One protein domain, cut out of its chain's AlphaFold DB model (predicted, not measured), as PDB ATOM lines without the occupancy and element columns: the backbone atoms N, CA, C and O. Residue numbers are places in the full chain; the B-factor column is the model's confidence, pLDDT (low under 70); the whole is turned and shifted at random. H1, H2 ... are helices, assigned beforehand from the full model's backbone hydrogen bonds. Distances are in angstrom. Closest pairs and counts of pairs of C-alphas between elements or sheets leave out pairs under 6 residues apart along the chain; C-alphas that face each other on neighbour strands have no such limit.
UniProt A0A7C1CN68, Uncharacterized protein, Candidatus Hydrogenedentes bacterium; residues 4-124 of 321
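This is residues 4 to 124 of the 321 residues of an uncharacterized protein of Candidatus Hydrogenedentes bacterium (UniProt A0A7C1CN68). One long helix, H6, reaches out of a small head of short helices as an arm, with residues 90 to 124 sticking out free. In the head H5 packs on H1 and H3, H2 packs on H3 and on the first part of H6, and H4 lies away from the other helices, beyond a long link. The printed part has 121 residues with six named helices, H1 to H6 in chain order, and no named strand; the class is all helix. It is extended, with a radius of gyration of the C-alphas of 24.5 A and spans of 86 by 33 by 18 A.

Find C-alpha 78 at (122.155, 31.968, 56.411); from there H6, residues 78 to 124, runs 68.7 A to C-alpha 124 at (106.008, 83.323, 13.750). Before it look for H5, residues 63 to 76, 20.0 A long, and H3, residues 28 to 38, 15.8 A long. H2 is residues 16 to 24, H4 residues 51 to 56, and H1 residues 4 to 10, beginning at C-alpha 4 at (121.116, 19.931, 50.122).

H6 touches H2 with residues 81 to 85 alone; their closest C-alphas, of Trp 81 and Ala 17, are 4.8 A apart, at a steep tilt of 64 degrees. H2 touches H3 at Gly 24 and Gly 31, C-alphas 3.3 A apart, only just about perpendicular at 73 degrees. H5 touches H3 at Ala 67 and Val 32, closest C-alphas 6.2 A apart, and H1 at Met 70 and Trp 7, 5.8 A. H5 and H6 are close but not clearly touching, about perpendicular at 87 degrees. H4 touches no helix. Each O i to N i+4 pair is within hydrogen-bond range in H1, H2, H5 and H6; H3 has 6 of 7, H4 1 of 2.

The C-alphas of Arg 58 and Leu 124 are farthest apart, 86.3 A. The printed part has no cut; the link from H3 to H4 is long. No printed residue is under pLDDT 70.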
ATOM      1  N   HIS A   4     120.746  19.186  51.326       86.56
ATOM      2  CA  HIS A   4     121.116  19.931  50.122       86.56
ATOM      3  C   HIS A   4     120.445  19.361  48.854       86.56
ATOM      4  O   HIS A   4     120.084  20.112  47.948       86.56
ATOM      5  N   GLU A   5     120.203  18.047  48.804       87.88
ATOM      6  CA  GLU A   5     119.487  17.395  47.702       87.88
ATOM      7  C   GLU A   5     118.010  17.804  47.676       87.88
ATOM      8  O   GLU A   5     117.456  18.018  46.595       87.88
ATOM      9  N   PHE A   6     117.380  17.978  48.847       88.19
ATOM     10  CA  PHE A   6     116.024  18.528  48.939       88.19
ATOM     11  C   PHE A   6     115.948  19.919  48.314       88.19
ATOM     12  O   PHE A   6     115.017  20.193  47.558       88.19
ATOM     13  N   TRP A   7     116.930  20.783  48.591       91.75
ATOM     14  CA  TRP A   7     116.970  22.102  47.970       91.75
ATOM     15  C   TRP A   7     117.026  21.986  46.448       91.75
ATOM     16  O   TRP A   7     116.126  22.473  45.776       91.75
ATOM     17  N   ASN A   8     118.014  21.271  45.906       90.75
ATOM     18  CA  ASN A   8     118.206  21.150  44.457       90.75
ATOM     19  C   ASN A   8     117.002  20.526  43.738       90.75
ATOM     20  O   ASN A   8     116.666  20.928  42.627       90.75
ATOM     21  N   THR A   9     116.336  19.566  44.381       88.94
ATOM     22  CA  THR A   9     115.178  18.870  43.804       88.94
ATOM     23  C   THR A   9     113.934  19.755  43.781       88.94
ATOM     24  O   THR A   9     113.187  19.749  42.804       88.94
ATOM     25  N   PHE A  10     113.683  20.500  44.861       89.06
ATOM     26  CA  PHE A  10     112.416  21.204  45.046       89.06
ATOM     27  C   PHE A  10     112.485  22.703  44.787       89.06
ATOM     28  O   PHE A  10     111.427  23.280  44.610       89.06
ATOM     29  N   SER A  11     113.660  23.340  44.738       90.50
ATOM     30  CA  SER A  11     113.786  24.787  44.491       90.50
ATOM     31  C   SER A  11     113.699  25.172  43.011       90.50
ATOM     32  O   SER A  11     113.613  26.359  42.688       90.50
ATOM     33  N   GLY A  12     113.737  24.198  42.095       87.56
ATOM     34  CA  GLY A  12     113.729  24.461  40.654       87.56
ATOM     35  C   GLY A  12     114.931  25.291  40.190       87.56
ATOM     36  O   GLY A  12     114.810  26.056  39.238       87.56
ATOM     37  N   GLY A  13     116.063  25.183  40.896       91.12
ATOM     38  CA  GLY A  13     117.285  25.935  40.605       91.12
ATOM     39  C   GLY A  13     117.317  27.357  41.168       91.12
ATOM     40  O   GLY A  13     118.260  28.088  40.879       91.12
ATOM     41  N   LEU A  14     116.326  27.760  41.970       93.19
ATOM     42  CA  LEU A  14     116.355  29.052  42.655       93.19
ATOM     43  C   LEU A  14     117.456  29.086  43.717       93.19
ATOM     44  O   LEU A  14     117.646  28.125  44.476       93.19
ATOM     45  N   SER A  15     118.134  30.230  43.822       94.56
ATOM     46  CA  SER A  15     119.037  30.467  44.945       94.56
ATOM     47  C   SER A  15     118.241  30.693  46.245       94.56
ATOM     48  O   SER A  15     117.091  31.155  46.209       94.56
ATOM     49  N   PRO A  16     118.824  30.392  47.420       95.44
ATOM     50  CA  PRO A  16     118.230  30.723  48.718       95.44
ATOM     51  C   PRO A  16     117.760  32.178  48.838       95.44
ATOM     52  O   PRO A  16     116.626  32.431  49.255       95.44
ATOM     53  N   ALA A  17     118.596  33.123  48.401       95.00
ATOM     54  CA  ALA A  17     118.300  34.550  48.433       95.00
ATOM     55  C   ALA A  17     117.107  34.902  47.533       95.00
ATOM     56  O   ALA A  17     116.195  35.610  47.957       95.00
ATOM     57  N   GLU A  18     117.053  34.353  46.317       93.75
ATOM     58  CA  GLU A  18     115.949  34.587  45.383       93.75
ATOM     59  C   GLU A  18     114.614  34.062  45.912       93.75
ATOM     60  O   GLU A  18     113.587  34.729  45.764       93.75
ATOM     61  N   LEU A  19     114.608  32.881  46.538       95.31
ATOM     62  CA  LEU A  19     113.392  32.305  47.110       95.31
ATOM     63  C   LEU A  19     112.841  33.202  48.228       95.31
ATOM     64  O   LEU A  19     111.639  33.489  48.269       95.31
ATOM     65  N   ILE A  20     113.708  33.687  49.118       94.69
ATOM     66  CA  ILE A  20     113.307  34.565  50.225       94.69
ATOM     67  C   ILE A  20     112.872  35.939  49.704       94.69
ATOM     68  O   ILE A  20     111.862  36.473  50.177       94.69
ATOM     69  N   TRP A  21     113.567  36.481  48.705       93.25
ATOM     70  CA  TRP A  21     113.220  37.755  48.079       93.25
ATOM     71  C   TRP A  21     111.847  37.708  47.411       93.25
ATOM     72  O   TRP A  21     110.981  38.533  47.700       93.25
ATOM     73  N   ARG A  22     111.613  36.698  46.563       92.12
ATOM     74  CA  ARG A  22     110.383  36.583  45.768       92.12
ATOM     75  C   ARG A  22     109.169  36.189  46.604       92.12
ATOM     76  O   ARG A  22     108.081  36.715  46.375       92.12
ATOM     77  N   PHE A  23     109.330  35.272  47.561       93.56
ATOM     78  CA  PHE A  23     108.194  34.666  48.273       93.56
ATOM     79  C   PHE A  23     108.139  35.022  49.761       93.56
ATOM     80  O   PHE A  23     107.058  35.076  50.347       93.56
ATOM     81  N   GLY A  24     109.289  35.244  50.398       88.06
ATOM     82  CA  GLY A  24     109.386  35.368  51.853       88.06
ATOM     83  C   GLY A  24     109.166  36.765  52.401       88.06
ATOM     84  O   GLY A  24     108.817  36.893  53.578       88.06
ATOM     85  N   LYS A  25     109.358  37.809  51.582       86.75
ATOM     86  CA  LYS A  25     109.394  39.208  52.047       86.75
ATOM     87  C   LYS A  25     110.331  39.363  53.260       86.75
ATOM     88  O   LYS A  25     109.960  39.970  54.261       86.75
ATOM     89  N   GLY A  26     111.496  38.710  53.205       83.88
ATOM     90  CA  GLY A  26     112.488  38.683  54.288       83.88
ATOM     91  C   GLY A  26     112.279  37.611  55.368       83.88
ATOM     92  O   GLY A  26     113.112  37.483  56.256       83.88
ATOM     93  N   SER A  27     111.207  36.812  55.317       92.81
ATOM     94  CA  SER A  27     111.004  35.685  56.241       92.81
ATOM     95  C   SER A  27     111.188  34.337  55.524       92.81
ATOM     96  O   SER A  27     110.376  34.015  54.648       92.81
ATOM     97  N   PRO A  28     112.185  33.509  55.904       94.25
ATOM     98  CA  PRO A  28     112.433  32.218  55.255       94.25
ATOM     99  C   PRO A  28     111.251  31.254  55.428       94.25
ATOM    100  O   PRO A  28     110.795  30.633  54.470       94.25
ATOM    101  N   ASP A  29     110.665  31.224  56.625       94.81
ATOM    102  CA  ASP A  29     109.480  30.437  56.974       94.81
ATOM    103  C   ASP A  29     108.250  30.756  56.116       94.81
ATOM    104  O   ASP A  29     107.477  29.864  55.750       94.81
ATOM    105  N   LYS A  30     108.028  32.038  55.806       94.50
ATOM    106  CA  LYS A  30     106.946  32.447  54.902       94.50
ATOM    107  C   LYS A  30     107.299  32.111  53.456       94.50
ATOM    108  O   LYS A  30     106.442  31.593  52.747       94.50
ATOM    109  N   GLY A  31     108.552  32.332  53.059       94.12
ATOM    110  CA  GLY A  31     109.024  32.098  51.696       94.12
ATOM    111  C   GLY A  31     108.888  30.646  51.277       94.12
ATOM    112  O   GLY A  31     108.249  30.359  50.269       94.12
ATOM    113  N   VAL A  32     109.383  29.720  52.101       95.31
ATOM    114  CA  VAL A  32     109.275  28.278  51.843       95.31
ATOM    115  C   VAL A  32     107.811  27.831  51.794       95.31
ATOM    116  O   VAL A  32     107.426  27.073  50.904       95.31
ATOM    117  N   ARG A  33     106.953  28.327  52.698       93.75
ATOM    118  CA  ARG A  33     105.523  27.972  52.704       93.75
ATOM    119  C   ARG A  33     104.776  28.478  51.472       93.75
ATOM    120  O   ARG A  33     104.011  27.710  50.892       93.75
ATOM    121  N   GLU A  34     104.971  29.733  51.078       94.31
ATOM    122  CA  GLU A  34     104.326  30.299  49.883       94.31
ATOM    123  C   GLU A  34     104.857  29.686  48.588       94.31
ATOM    124  O   GLU A  34     104.094  29.442  47.651       94.31
ATOM    125  N   TYR A  35     106.147  29.364  48.548       94.00
ATOM    126  CA  TYR A  35     106.748  28.659  47.428       94.00
ATOM    127  C   TYR A  35     106.157  27.251  47.265       94.00
ATOM    128  O   TYR A  35     105.623  26.903  46.212       94.00
ATOM    129  N   LEU A  36     106.130  26.458  48.341       92.62
ATOM    130  CA  LEU A  36     105.597  25.097  48.292       92.62
ATOM    131  C   LEU A  36     104.086  25.045  48.046       92.62
ATOM    132  O   LEU A  36     103.595  24.018  47.581       92.62
ATOM    133  N   LYS A  37     103.331  26.124  48.310       91.25
ATOM    134  CA  LYS A  37     101.912  26.217  47.926       91.25
ATOM    135  C   LYS A  37     101.699  26.128  46.420       91.25
ATOM    136  O   LYS A  37     100.693  25.551  46.014       91.25
ATOM    137  N   GLN A  38     102.635  26.653  45.634       89.12
ATOM    138  CA  GLN A  38     102.582  26.626  44.171       89.12
ATOM    139  C   GLN A  38     102.914  25.241  43.610       89.12
ATOM    140  O   GLN A  38     102.504  24.917  42.497       89.12
ATOM    141  N   TYR A  39     103.605  24.400  44.386       85.56
ATOM    142  CA  TYR A  39     103.901  23.038  43.967       85.56
ATOM    143  C   TYR A  39     102.631  22.179  43.936       85.56
ATOM    144  O   TYR A  39     101.942  22.065  44.963       85.56
ATOM    145  N   PRO A  40     102.335  21.526  42.796       81.12
ATOM    146  CA  PRO A  40     101.219  20.605  42.699       81.12
ATOM    147  C   PRO A  40     101.449  19.426  43.646       81.12
ATOM    148  O   PRO A  40     102.471  18.740  43.588       81.12
ATOM    149  N   ALA A  41     100.475  19.193  44.522       81.25
ATOM    150  CA  ALA A  41     100.463  18.067  45.442       81.25
ATOM    151  C   ALA A  41      99.281  17.153  45.114       81.25
ATOM    152  O   ALA A  41      98.178  17.625  44.834       81.25
ATOM    153  N   PHE A  42      99.503  15.844  45.180       74.44
ATOM    154  CA  PHE A  42      98.463  14.837  44.995       74.44
ATOM    155  C   PHE A  42      98.383  13.980  46.257       74.44
ATOM    156  O   PHE A  42      99.377  13.391  46.670       74.44
ATOM    157  N   TYR A  43      97.227  13.984  46.932       73.94
ATOM    158  CA  TYR A  43      97.048  13.388  48.269       73.94
ATOM    159  C   TYR A  43      98.098  13.831  49.312       73.94
ATOM    160  O   TYR A  43      98.479  13.067  50.194       73.94
ATOM    161  N   GLY A  44      98.588  15.073  49.215       77.50
ATOM    162  CA  GLY A  44      99.613  15.609  50.121       77.50
ATOM    163  C   GLY A  44     101.046  15.151  49.819       77.50
ATOM    164  O   GLY A  44     101.971  15.595  50.500       77.50
ATOM    165  N   VAL A  45     101.243  14.321  48.790       84.50
ATOM    166  CA  VAL A  45     102.561  13.964  48.254       84.50
ATOM    167  C   VAL A  45     102.969  15.011  47.225       84.50
ATOM    168  O   VAL A  45     102.194  15.340  46.319       84.50
ATOM    169  N   LEU A  46     104.172  15.561  47.384       83.88
ATOM    170  CA  LEU A  46     104.733  16.506  46.426       83.88
ATOM    171  C   LEU A  46     105.132  15.775  45.146       83.88
ATOM    172  O   LEU A  46     105.785  14.733  45.182       83.88
ATOM    173  N   ARG A  47     104.715  16.331  44.009       82.38
ATOM    174  CA  ARG A  47     105.022  15.765  42.700       82.38
ATOM    175  C   ARG A  47     106.492  16.017  42.344       82.38
ATOM    176  O   ARG A  47     106.977  17.135  42.493       82.38
ATOM    177  N   HIS A  48     107.155  14.992  41.818       80.69
ATOM    178  CA  HIS A  48     108.427  15.119  41.103       80.69
ATOM    179  C   HIS A  48     108.193  15.574  39.644       80.69
ATOM    180  O   HIS A  48     107.067  15.901  39.255       80.69
ATOM    181  N   GLU A  49     109.241  15.596  38.814       79.88
ATOM    182  CA  GLU A  49     109.165  16.007  37.401       79.88
ATOM    183  C   GLU A  49     107.995  15.324  36.661       79.88
ATOM    184  O   GLU A  49     107.127  15.980  36.064       79.88
ATOM    185  N   THR A  50     107.868  14.000  36.803       82.50
ATOM    186  CA  THR A  50     106.758  13.226  36.234       82.50
ATOM    187  C   THR A  50     105.895  12.549  37.302       82.50
ATOM    188  O   THR A  50     106.325  12.265  38.424       82.50
ATOM    189  N   TRP A  51     104.631  12.273  36.952       81.75
ATOM    190  CA  TRP A  51     103.724  11.528  37.834       81.75
ATOM    191  C   TRP A  51     104.247  10.113  38.106       81.75
ATOM    192  O   TRP A  51     104.092   9.605  39.210       81.75
ATOM    193  N   GLN A  52     104.904   9.498  37.121       84.44
ATOM    194  CA  GLN A  52     105.475   8.159  37.238       84.44
ATOM    195  C   GLN A  52     106.617   8.166  38.245       84.44
ATOM    196  O   GLN A  52     106.656   7.311  39.123       84.44
ATOM    197  N   ASP A  53     107.500   9.162  38.170       83.00
ATOM    198  CA  ASP A  53     108.642   9.263  39.082       83.00
ATOM    199  C   ASP A  53     108.201   9.533  40.519       83.00
ATOM    200  O   ASP A  53     108.779   8.971  41.443       83.00
ATOM    201  N   THR A  54     107.099  10.268  40.700       79.75
ATOM    202  CA  THR A  54     106.504  10.517  42.024       79.75
ATOM    203  C   THR A  54     106.107   9.227  42.756       79.75
ATOM    204  O   THR A  54     106.171   9.175  43.979       79.75
ATOM    205  N   PHE A  55     105.703   8.182  42.025       83.75
ATOM    206  CA  PHE A  55     105.285   6.899  42.607       83.75
ATOM    207  C   PHE A  55     106.306   5.769  42.434       83.75
ATOM    208  O   PHE A  55     106.104   4.686  42.981       83.75
ATOM    209  N   LYS A  56     107.395   5.988  41.685       85.75
ATOM    210  CA  LYS A  56     108.501   5.022  41.573       85.75
ATOM    211  C   LYS A  56     109.331   4.967  42.851       85.75
ATOM    212  O   LYS A  56     109.842   3.904  43.198       85.75
ATOM    213  N   THR A  57     109.493   6.094  43.538       80.50
ATOM    214  CA  THR A  57     110.224   6.152  44.801       80.50
ATOM    215  C   THR A  57     109.399   5.559  45.937       80.50
ATOM    216  O   THR A  57     108.205   5.814  46.092       80.50
ATOM    217  N   ARG A  58     110.059   4.740  46.764       80.69
ATOM    218  CA  ARG A  58     109.445   4.151  47.961       80.69
ATOM    219  C   ARG A  58     109.169   5.205  49.035       80.69
ATOM    220  O   ARG A  58     108.244   5.048  49.828       80.69
ATOM    221  N   GLU A  59     109.978   6.257  49.055       84.62
ATOM    222  CA  GLU A  59     109.805   7.411  49.927       84.62
ATOM    223  C   GLU A  59     108.978   8.475  49.210       84.62
ATOM    224  O   GLU A  59     109.360   8.979  48.156       84.62
ATOM    225  N   GLN A  60     107.827   8.796  49.793       87.94
ATOM    226  CA  GLN A  60     106.950   9.864  49.336       87.94
ATOM    227  C   GLN A  60     107.106  11.048  50.279       87.94
ATOM    228  O   GLN A  60     106.844  10.925  51.479       87.94
ATOM    229  N   TYR A  61     107.519  12.190  49.740       89.62
ATOM    230  CA  TYR A  61     107.763  13.377  50.547       89.62
ATOM    231  C   TYR A  61     106.496  14.215  50.684       89.62
ATOM    232  O   TYR A  61     105.855  14.601  49.700       89.62
ATOM    233  N   ARG A  62     106.133  14.502  51.935       91.81
ATOM    234  CA  ARG A  62     105.039  15.422  52.254       91.81
ATOM    235  C   ARG A  62     105.526  16.861  52.247       91.81
ATOM    236  O   ARG A  62     106.708  17.133  52.474       91.81
ATOM    237  N   ARG A  63     104.595  17.796  52.061       91.81
ATOM    238  CA  ARG A  63     104.905  19.232  52.048       91.81
ATOM    239  C   ARG A  63     105.598  19.690  53.333       91.81
ATOM    240  O   ARG A  63     106.525  20.484  53.255       91.81
ATOM    241  N   GLU A  64     105.203  19.165  54.489       91.94
ATOM    242  CA  GLU A  64     105.794  19.524  55.783       91.94
ATOM    243  C   GLU A  64     107.248  19.052  55.902       91.94
ATOM    244  O   GLU A  64     108.088  19.775  56.431       91.94
ATOM    245  N   GLN A  65     107.557  17.860  55.379       92.94
ATOM    246  CA  GLN A  65     108.911  17.302  55.404       92.94
ATOM    247  C   GLN A  65     109.853  18.107  54.511       92.94
ATOM    248  O   GLN A  65     110.942  18.476  54.942       92.94
ATOM    249  N   VAL A  66     109.408  18.429  53.292       92.81
ATOM    250  CA  VAL A  66     110.188  19.265  52.369       92.81
ATOM    251  C   VAL A  66     110.345  20.675  52.926       92.81
ATOM    252  O   VAL A  66     111.444  21.218  52.886       92.81
ATOM    253  N   ALA A  67     109.294  21.250  53.520       94.12
ATOM    254  CA  ALA A  67     109.380  22.559  54.159       94.12
ATOM    255  C   ALA A  67     110.428  22.580  55.281       94.12
ATOM    256  O   ALA A  67     111.259  23.484  55.317       94.12
ATOM    257  N   ALA A  68     110.422  21.574  56.163       95.69
ATOM    258  CA  ALA A  68     111.409  21.461  57.232       95.69
ATOM    259  C   ALA A  68     112.835  21.337  56.674       95.69
ATOM    260  O   ALA A  68     113.714  22.077  57.105       95.69
ATOM    261  N   ALA A  69     113.052  20.477  55.672       95.19
ATOM    262  CA  ALA A  69     114.362  20.301  55.045       95.19
ATOM    263  C   ALA A  69     114.866  21.586  54.364       95.19
ATOM    264  O   ALA A  69     116.014  21.982  54.572       95.19
ATOM    265  N   MET A  70     114.007  22.279  53.607       95.19
ATOM    266  CA  MET A  70     114.350  23.561  52.982       95.19
ATOM    267  C   MET A  70     114.680  24.626  54.029       95.19
ATOM    268  O   MET A  70     115.657  25.349  53.867       95.19
ATOM    269  N   LEU A  71     113.924  24.704  55.129       96.50
ATOM    270  CA  LEU A  71     114.224  25.638  56.218       96.50
ATOM    271  C   LEU A  71     115.551  25.315  56.905       96.50
ATOM    272  O   LEU A  71     116.321  26.227  57.192       96.50
ATOM    273  N   THR A  72     115.859  24.036  57.127       97.19
ATOM    274  CA  THR A  72     117.172  23.643  57.648       97.19
ATOM    275  C   THR A  72     118.288  24.063  56.694       97.19
ATOM    276  O   THR A  72     119.278  24.626  57.149       97.19
ATOM    277  N   HIS A  73     118.120  23.872  55.381       95.69
ATOM    278  CA  HIS A  73     119.100  24.326  54.393       95.69
ATOM    279  C   HIS A  73     119.312  25.848  54.435       95.69
ATOM    280  O   HIS A  73     120.452  26.311  54.446       95.69
ATOM    281  N   LEU A  74     118.226  26.623  54.522       95.62
ATOM    282  CA  LEU A  74     118.294  28.080  54.654       95.62
ATOM    283  C   LEU A  74     119.010  28.499  55.940       95.62
ATOM    284  O   LEU A  74     119.831  29.407  55.912       95.62
ATOM    285  N   ASN A  75     118.762  27.826  57.062       96.31
ATOM    286  CA  ASN A  75     119.451  28.142  58.313       96.31
ATOM    287  C   ASN A  75     120.953  27.827  58.249       96.31
ATOM    288  O   ASN A  75     121.752  28.583  58.792       96.31
ATOM    289  N   LEU A  76     121.345  26.749  57.561       96.38
ATOM    290  CA  LEU A  76     122.755  26.388  57.369       96.38
ATOM    291  C   LEU A  76     123.499  27.351  56.433       96.38
ATOM    292  O   LEU A  76     124.700  27.539  56.581       96.38
ATOM    293  N   THR A  77     122.796  27.957  55.475       95.19
ATOM    294  CA  THR A  77     123.371  28.867  54.467       95.19
ATOM    295  C   THR A  77     123.078  30.340  54.758       95.19
ATOM    296  O   THR A  77     123.246  31.186  53.881       95.19
ATOM    297  N   ARG A  78     122.659  30.654  55.992       95.12
ATOM    298  CA  ARG A  78     122.155  31.968  56.411       95.12
ATOM    299  C   ARG A  78     123.046  33.133  56.013       95.12
ATOM    300  O   ARG A  78     122.597  34.028  55.309       95.12
ATOM    301  N   GLU A  79     124.311  33.070  56.402       94.44
ATOM    302  CA  GLU A  79     125.278  34.138  56.139       94.44
ATOM    303  C   GLU A  79     125.461  34.401  54.637       94.44
ATOM    304  O   GLU A  79     125.593  35.543  54.205       94.44
ATOM    305  N   GLN A  80     125.422  33.344  53.819       94.69
ATOM    306  CA  GLN A  80     125.631  33.449  52.375       94.69
ATOM    307  C   GLN A  80     124.450  34.139  51.695       94.69
ATOM    308  O   GLN A  80     124.644  35.020  50.858       94.69
ATOM    309  N   TRP A  81     123.224  33.741  52.042       94.62
ATOM    310  CA  TRP A  81     122.050  34.290  51.375       94.62
ATOM    311  C   TRP A  81     121.613  35.637  51.937       94.62
ATOM    312  O   TRP A  81     121.037  36.407  51.176       94.62
ATOM    313  N   GLU A  82     121.889  35.955  53.208       94.38
ATOM    314  CA  GLU A  82     121.639  37.293  53.769       94.38
ATOM    315  C   GLU A  82     122.497  38.347  53.055       94.38
ATOM    316  O   GLU A  82     121.968  39.373  52.631       94.38
ATOM    317  N   SER A  83     123.773  38.044  52.795       93.38
ATOM    318  CA  SER A  83     124.656  38.915  52.005       93.38
ATOM    319  C   SER A  83     124.134  39.130  50.574       93.38
ATOM    320  O   SER A  83     123.946  40.259  50.124       93.38
ATOM    321  N   GLN A  84     123.769  38.047  49.876       93.69
ATOM    322  CA  GLN A  84     123.173  38.137  48.532       93.69
ATOM    323  C   GLN A  84     121.850  38.914  48.522       93.69
ATOM    324  O   GLN A  84     121.500  39.571  47.546       93.69
ATOM    325  N   MET A  85     121.085  38.825  49.606       92.38
ATOM    326  CA  MET A  85     119.836  39.552  49.787       92.38
ATOM    327  C   MET A  85     120.062  41.063  49.891       92.38
ATOM    328  O   MET A  85     119.317  41.830  49.276       92.38
ATOM    329  N   GLU A  86     121.094  41.496  50.610       90.19
ATOM    330  CA  GLU A  86     121.495  42.904  50.659       90.19
ATOM    331  C   GLU A  86     121.955  43.408  49.287       90.19
ATOM    332  O   GLU A  86     121.534  44.485  48.857       90.19
ATOM    333  N   GLU A  87     122.733  42.606  48.556       90.19
ATOM    334  CA  GLU A  87     123.149  42.923  47.185       90.19
ATOM    335  C   GLU A  87     121.949  43.075  46.239       90.19
ATOM    336  O   GLU A  87     121.867  44.048  45.484       90.19
ATOM    337  N   LEU A  88     120.977  42.157  46.305       89.12
ATOM    338  CA  LEU A  88     119.745  42.231  45.513       89.12
ATOM    339  C   LEU A  88     118.915  43.471  45.862       89.12
ATOM    340  O   LEU A  88     118.410  44.148  44.963       89.12
ATOM    341  N   ALA A  89     118.802  43.805  47.149       89.12
ATOM    342  CA  ALA A  89     118.092  44.998  47.594       89.12
ATOM    343  C   ALA A  89     118.777  46.286  47.112       89.12
ATOM    344  O   ALA A  89     118.105  47.207  46.637       89.12
ATOM    345  N   ALA A  90     120.109  46.343  47.179       90.19
ATOM    346  CA  ALA A  90     120.895  47.462  46.673       90.19
ATOM    347  C   ALA A  90     120.763  47.602  45.148       90.19
ATOM    348  O   ALA A  90     120.565  48.712  44.647       90.19
ATOM    349  N   ALA A  91     120.805  46.489  44.412       90.56
ATOM    350  CA  ALA A  91     120.632  46.473  42.964       90.56
ATOM    351  C   ALA A  91     119.235  46.961  42.544       90.56
ATOM    352  O   ALA A  91     119.123  47.780  41.629       90.56
ATOM    353  N   GLU A  92     118.170  46.530  43.229       89.19
ATOM    354  CA  GLU A  92     116.811  47.000  42.934       89.19
ATOM    355  C   GLU A  92     116.637  48.490  43.271       89.19
ATOM    356  O   GLU A  92     116.053  49.243  42.486       89.19
ATOM    357  N   ALA A  93     117.189  48.955  44.397       90.62
ATOM    358  CA  ALA A  93     117.173  50.372  44.750       90.62
ATOM    359  C   ALA A  93     117.922  51.228  43.713       90.62
ATOM    360  O   ALA A  93     117.420  52.275  43.294       90.62
ATOM    361  N   ALA A  94     119.085  50.762  43.249       93.00
ATOM    362  CA  ALA A  94     119.858  51.422  42.202       93.00
ATOM    363  C   ALA A  94     119.101  51.456  40.866       93.00
ATOM    364  O   ALA A  94     119.064  52.501  40.214       93.00
ATOM    365  N   ALA A  95     118.442  50.357  40.485       92.88
ATOM    366  CA  ALA A  95     117.626  50.287  39.275       92.88
ATOM    367  C   ALA A  95     116.453  51.280  39.322       92.88
ATOM    368  O   ALA A  95     116.270  52.057  38.386       92.88
ATOM    369  N   ARG A  96     115.723  51.339  40.444       91.75
ATOM    370  CA  ARG A  96     114.632  52.312  40.637       91.75
ATOM    371  C   ARG A  96     115.132  53.757  40.632       91.75
ATOM    372  O   ARG A  96     114.481  54.635  40.069       91.75
ATOM    373  N   ALA A  97     116.290  54.025  41.233       92.69
ATOM    374  CA  ALA A  97     116.894  55.354  41.204       92.69
ATOM    375  C   ALA A  97     117.319  55.759  39.782       92.69
ATOM    376  O   ALA A  97     117.116  56.906  39.383       92.69
ATOM    377  N   ALA A  98     117.875  54.828  39.003       93.00
ATOM    378  CA  ALA A  98     118.240  55.059  37.608       93.00
ATOM    379  C   ALA A  98     117.008  55.314  36.728       93.00
ATOM    380  O   ALA A  98     117.012  56.239  35.916       93.00
ATOM    381  N   GLU A  99     115.933  54.549  36.927       92.69
ATOM    382  CA  GLU A  99     114.662  54.753  36.232       92.69
ATOM    383  C   GLU A  99     114.051  56.116  36.564       92.69
ATOM    384  O   GLU A  99     113.675  56.861  35.661       92.69
ATOM    385  N   ARG A 100     114.048  56.505  37.844       93.81
ATOM    386  CA  ARG A 100     113.590  57.832  38.260       93.81
ATOM    387  C   ARG A 100     114.404  58.950  37.610       93.81
ATOM    388  O   ARG A 100     113.821  59.887  37.077       93.81
ATOM    389  N   LYS A 101     115.736  58.835  37.587       94.00
ATOM    390  CA  LYS A 101     116.606  59.808  36.903       94.00
ATOM    391  C   LYS A 101     116.309  59.891  35.406       94.00
ATOM    392  O   LYS A 101     116.323  60.979  34.839       94.00
ATOM    393  N   ARG A 102     116.019  58.757  34.763       94.50
ATOM    394  CA  ARG A 102     115.632  58.718  33.349       94.50
ATOM    395  C   ARG A 102     114.289  59.414  33.116       94.50
ATOM    396  O   ARG A 102     114.195  60.217  32.195       94.50
ATOM    397  N   ALA A 103     113.298  59.155  33.965       94.94
ATOM    398  CA  ALA A 103     111.995  59.810  33.895       94.94
ATOM    399  C   ALA A 103     112.098  61.327  34.130       94.94
ATOM    400  O   ALA A 103     111.464  62.109  33.427       94.94
ATOM    401  N   GLU A 104     112.938  61.761  35.074       92.62
ATOM    402  CA  GLU A 104     113.201  63.183  35.330       92.62
ATOM    403  C   GLU A 104     113.895  63.855  34.132       92.62
ATOM    404  O   GLU A 104     113.493  64.942  33.718       92.62
ATOM    405  N   ALA A 105     114.883  63.196  33.515       94.31
ATOM    406  CA  ALA A 105     115.543  63.704  32.313       94.31
ATOM    407  C   ALA A 105     114.583  63.812  31.116       94.31
ATOM    408  O   ALA A 105     114.610  64.804  30.388       94.31
ATOM    409  N   GLU A 106     113.707  62.824  30.930       93.25
ATOM    410  CA  GLU A 106     112.682  62.844  29.883       93.25
ATOM    411  C   GLU A 106     111.654  63.958  30.118       93.25
ATOM    412  O   GLU A 106     111.315  64.695  29.189       93.25
ATOM    413  N   ALA A 107     111.217  64.156  31.364       94.94
ATOM    414  CA  ALA A 107     110.314  65.243  31.727       94.94
ATOM    415  C   ALA A 107     110.936  66.626  31.466       94.94
ATOM    416  O   ALA A 107     110.264  67.518  30.942       94.94
ATOM    417  N   LEU A 108     112.226  66.801  31.771       94.12
ATOM    418  CA  LEU A 108     112.954  68.035  31.469       94.12
ATOM    419  C   LEU A 108     113.088  68.261  29.959       94.12
ATOM    420  O   LEU A 108     112.829  69.367  29.487       94.12
ATOM    421  N   ALA A 109     113.424  67.224  29.187       95.00
ATOM    422  CA  ALA A 109     113.492  67.319  27.730       95.00
ATOM    423  C   ALA A 109     112.131  67.701  27.120       95.00
ATOM    424  O   ALA A 109     112.060  68.573  26.252       95.00
ATOM    425  N   ALA A 110     111.037  67.118  27.621       93.94
ATOM    426  CA  ALA A 110     109.683  67.463  27.198       93.94
ATOM    427  C   ALA A 110     109.304  68.912  27.559       93.94
ATOM    428  O   ALA A 110     108.650  69.591  26.766       93.94
ATOM    429  N   ALA A 111     109.726  69.410  28.725       93.88
ATOM    430  CA  ALA A 111     109.495  70.798  29.124       93.88
ATOM    431  C   ALA A 111     110.252  71.786  28.222       93.88
ATOM    432  O   ALA A 111     109.657  72.753  27.746       93.88
ATOM    433  N   VAL A 112     111.525  71.514  27.920       94.69
ATOM    434  CA  VAL A 112     112.322  72.339  26.995       94.69
ATOM    435  C   VAL A 112     111.701  72.347  25.599       94.69
ATOM    436  O   VAL A 112     111.546  73.416  25.014       94.69
ATOM    437  N   ALA A 113     111.257  71.192  25.095       94.25
ATOM    438  CA  ALA A 113     110.595  71.105  23.795       94.25
ATOM    439  C   ALA A 113     109.303  71.942  23.728       94.25
ATOM    440  O   ALA A 113     109.019  72.551  22.697       94.25
ATOM    441  N   ARG A 114     108.533  72.022  24.825       93.31
ATOM    442  CA  ARG A 114     107.340  72.886  24.905       93.31
ATOM    443  C   ARG A 114     107.700  74.366  24.878       93.31
ATOM    444  O   ARG A 114     107.093  75.106  24.112       93.31
ATOM    445  N   VAL A 115     108.699  74.778  25.660       95.12
ATOM    446  CA  VAL A 115     109.169  76.173  25.682       95.12
ATOM    447  C   VAL A 115     109.708  76.582  24.312       95.12
ATOM    448  O   VAL A 115     109.421  77.675  23.833       95.12
ATOM    449  N   GLU A 116     110.448  75.700  23.641       94.56
ATOM    450  CA  GLU A 116     110.957  75.971  22.299       94.56
ATOM    451  C   GLU A 116     109.829  76.050  21.259       94.56
ATOM    452  O   GLU A 116     109.844  76.935  20.402       94.56
ATOM    453  N   ALA A 117     108.827  75.169  21.337       94.12
ATOM    454  CA  ALA A 117     107.660  75.225  20.460       94.12
ATOM    455  C   ALA A 117     106.861  76.525  20.651       94.12
ATOM    456  O   ALA A 117     106.505  77.168  19.663       94.12
ATOM    457  N   GLU A 118     106.645  76.951  21.898       92.31
ATOM    458  CA  GLU A 118     105.975  78.216  22.220       92.31
ATOM    459  C   GLU A 118     106.785  79.424  21.727       92.31
ATOM    460  O   GLU A 118     106.236  80.330  21.099       92.31
ATOM    461  N   ALA A 119     108.108  79.415  21.917       93.06
ATOM    462  CA  ALA A 119     108.987  80.469  21.417       93.06
ATOM    463  C   ALA A 119     108.955  80.568  19.883       93.06
ATOM    464  O   ALA A 119     108.897  81.670  19.335       93.06
ATOM    465  N   ARG A 120     108.945  79.429  19.177       91.12
ATOM    466  CA  ARG A 120     108.809  79.396  17.712       91.12
ATOM    467  C   ARG A 120     107.451  79.918  17.262       91.12
ATOM    468  O   ARG A 120     107.400  80.686  16.306       91.12
ATOM    469  N   GLN A 121     106.371  79.544  17.944       92.50
ATOM    470  CA  GLN A 121     105.039  80.049  17.625       92.50
ATOM    471  C   GLN A 121     104.967  81.570  17.809       92.50
ATOM    472  O   GLN A 121     104.545  82.274  16.894       92.50
ATOM    473  N   LYS A 122     105.480  82.090  18.927       91.88
ATOM    474  CA  LYS A 122     105.529  83.533  19.189       91.88
ATOM    475  C   LYS A 122     106.374  84.288  18.159       91.88
ATOM    476  O   LYS A 122     105.983  85.367  17.725       91.88
ATOM    477  N   ALA A 123     107.497  83.716  17.720       91.00
ATOM    478  CA  ALA A 123     108.327  84.308  16.671       91.00
ATOM    479  C   ALA A 123     107.608  84.362  15.309       91.00
ATOM    480  O   ALA A 123     107.743  85.345  14.582       91.00
ATOM    481  N   LEU A 124     106.829  83.330  14.965       90.88
ATOM    482  CA  LEU A 124     106.008  83.323  13.750       90.88
ATOM    483  C   LEU A 124     104.868  84.344  13.833       90.88
ATOM    484  O   LEU A 124     104.622  85.063  12.866       90.88
TER     485      LEU A 124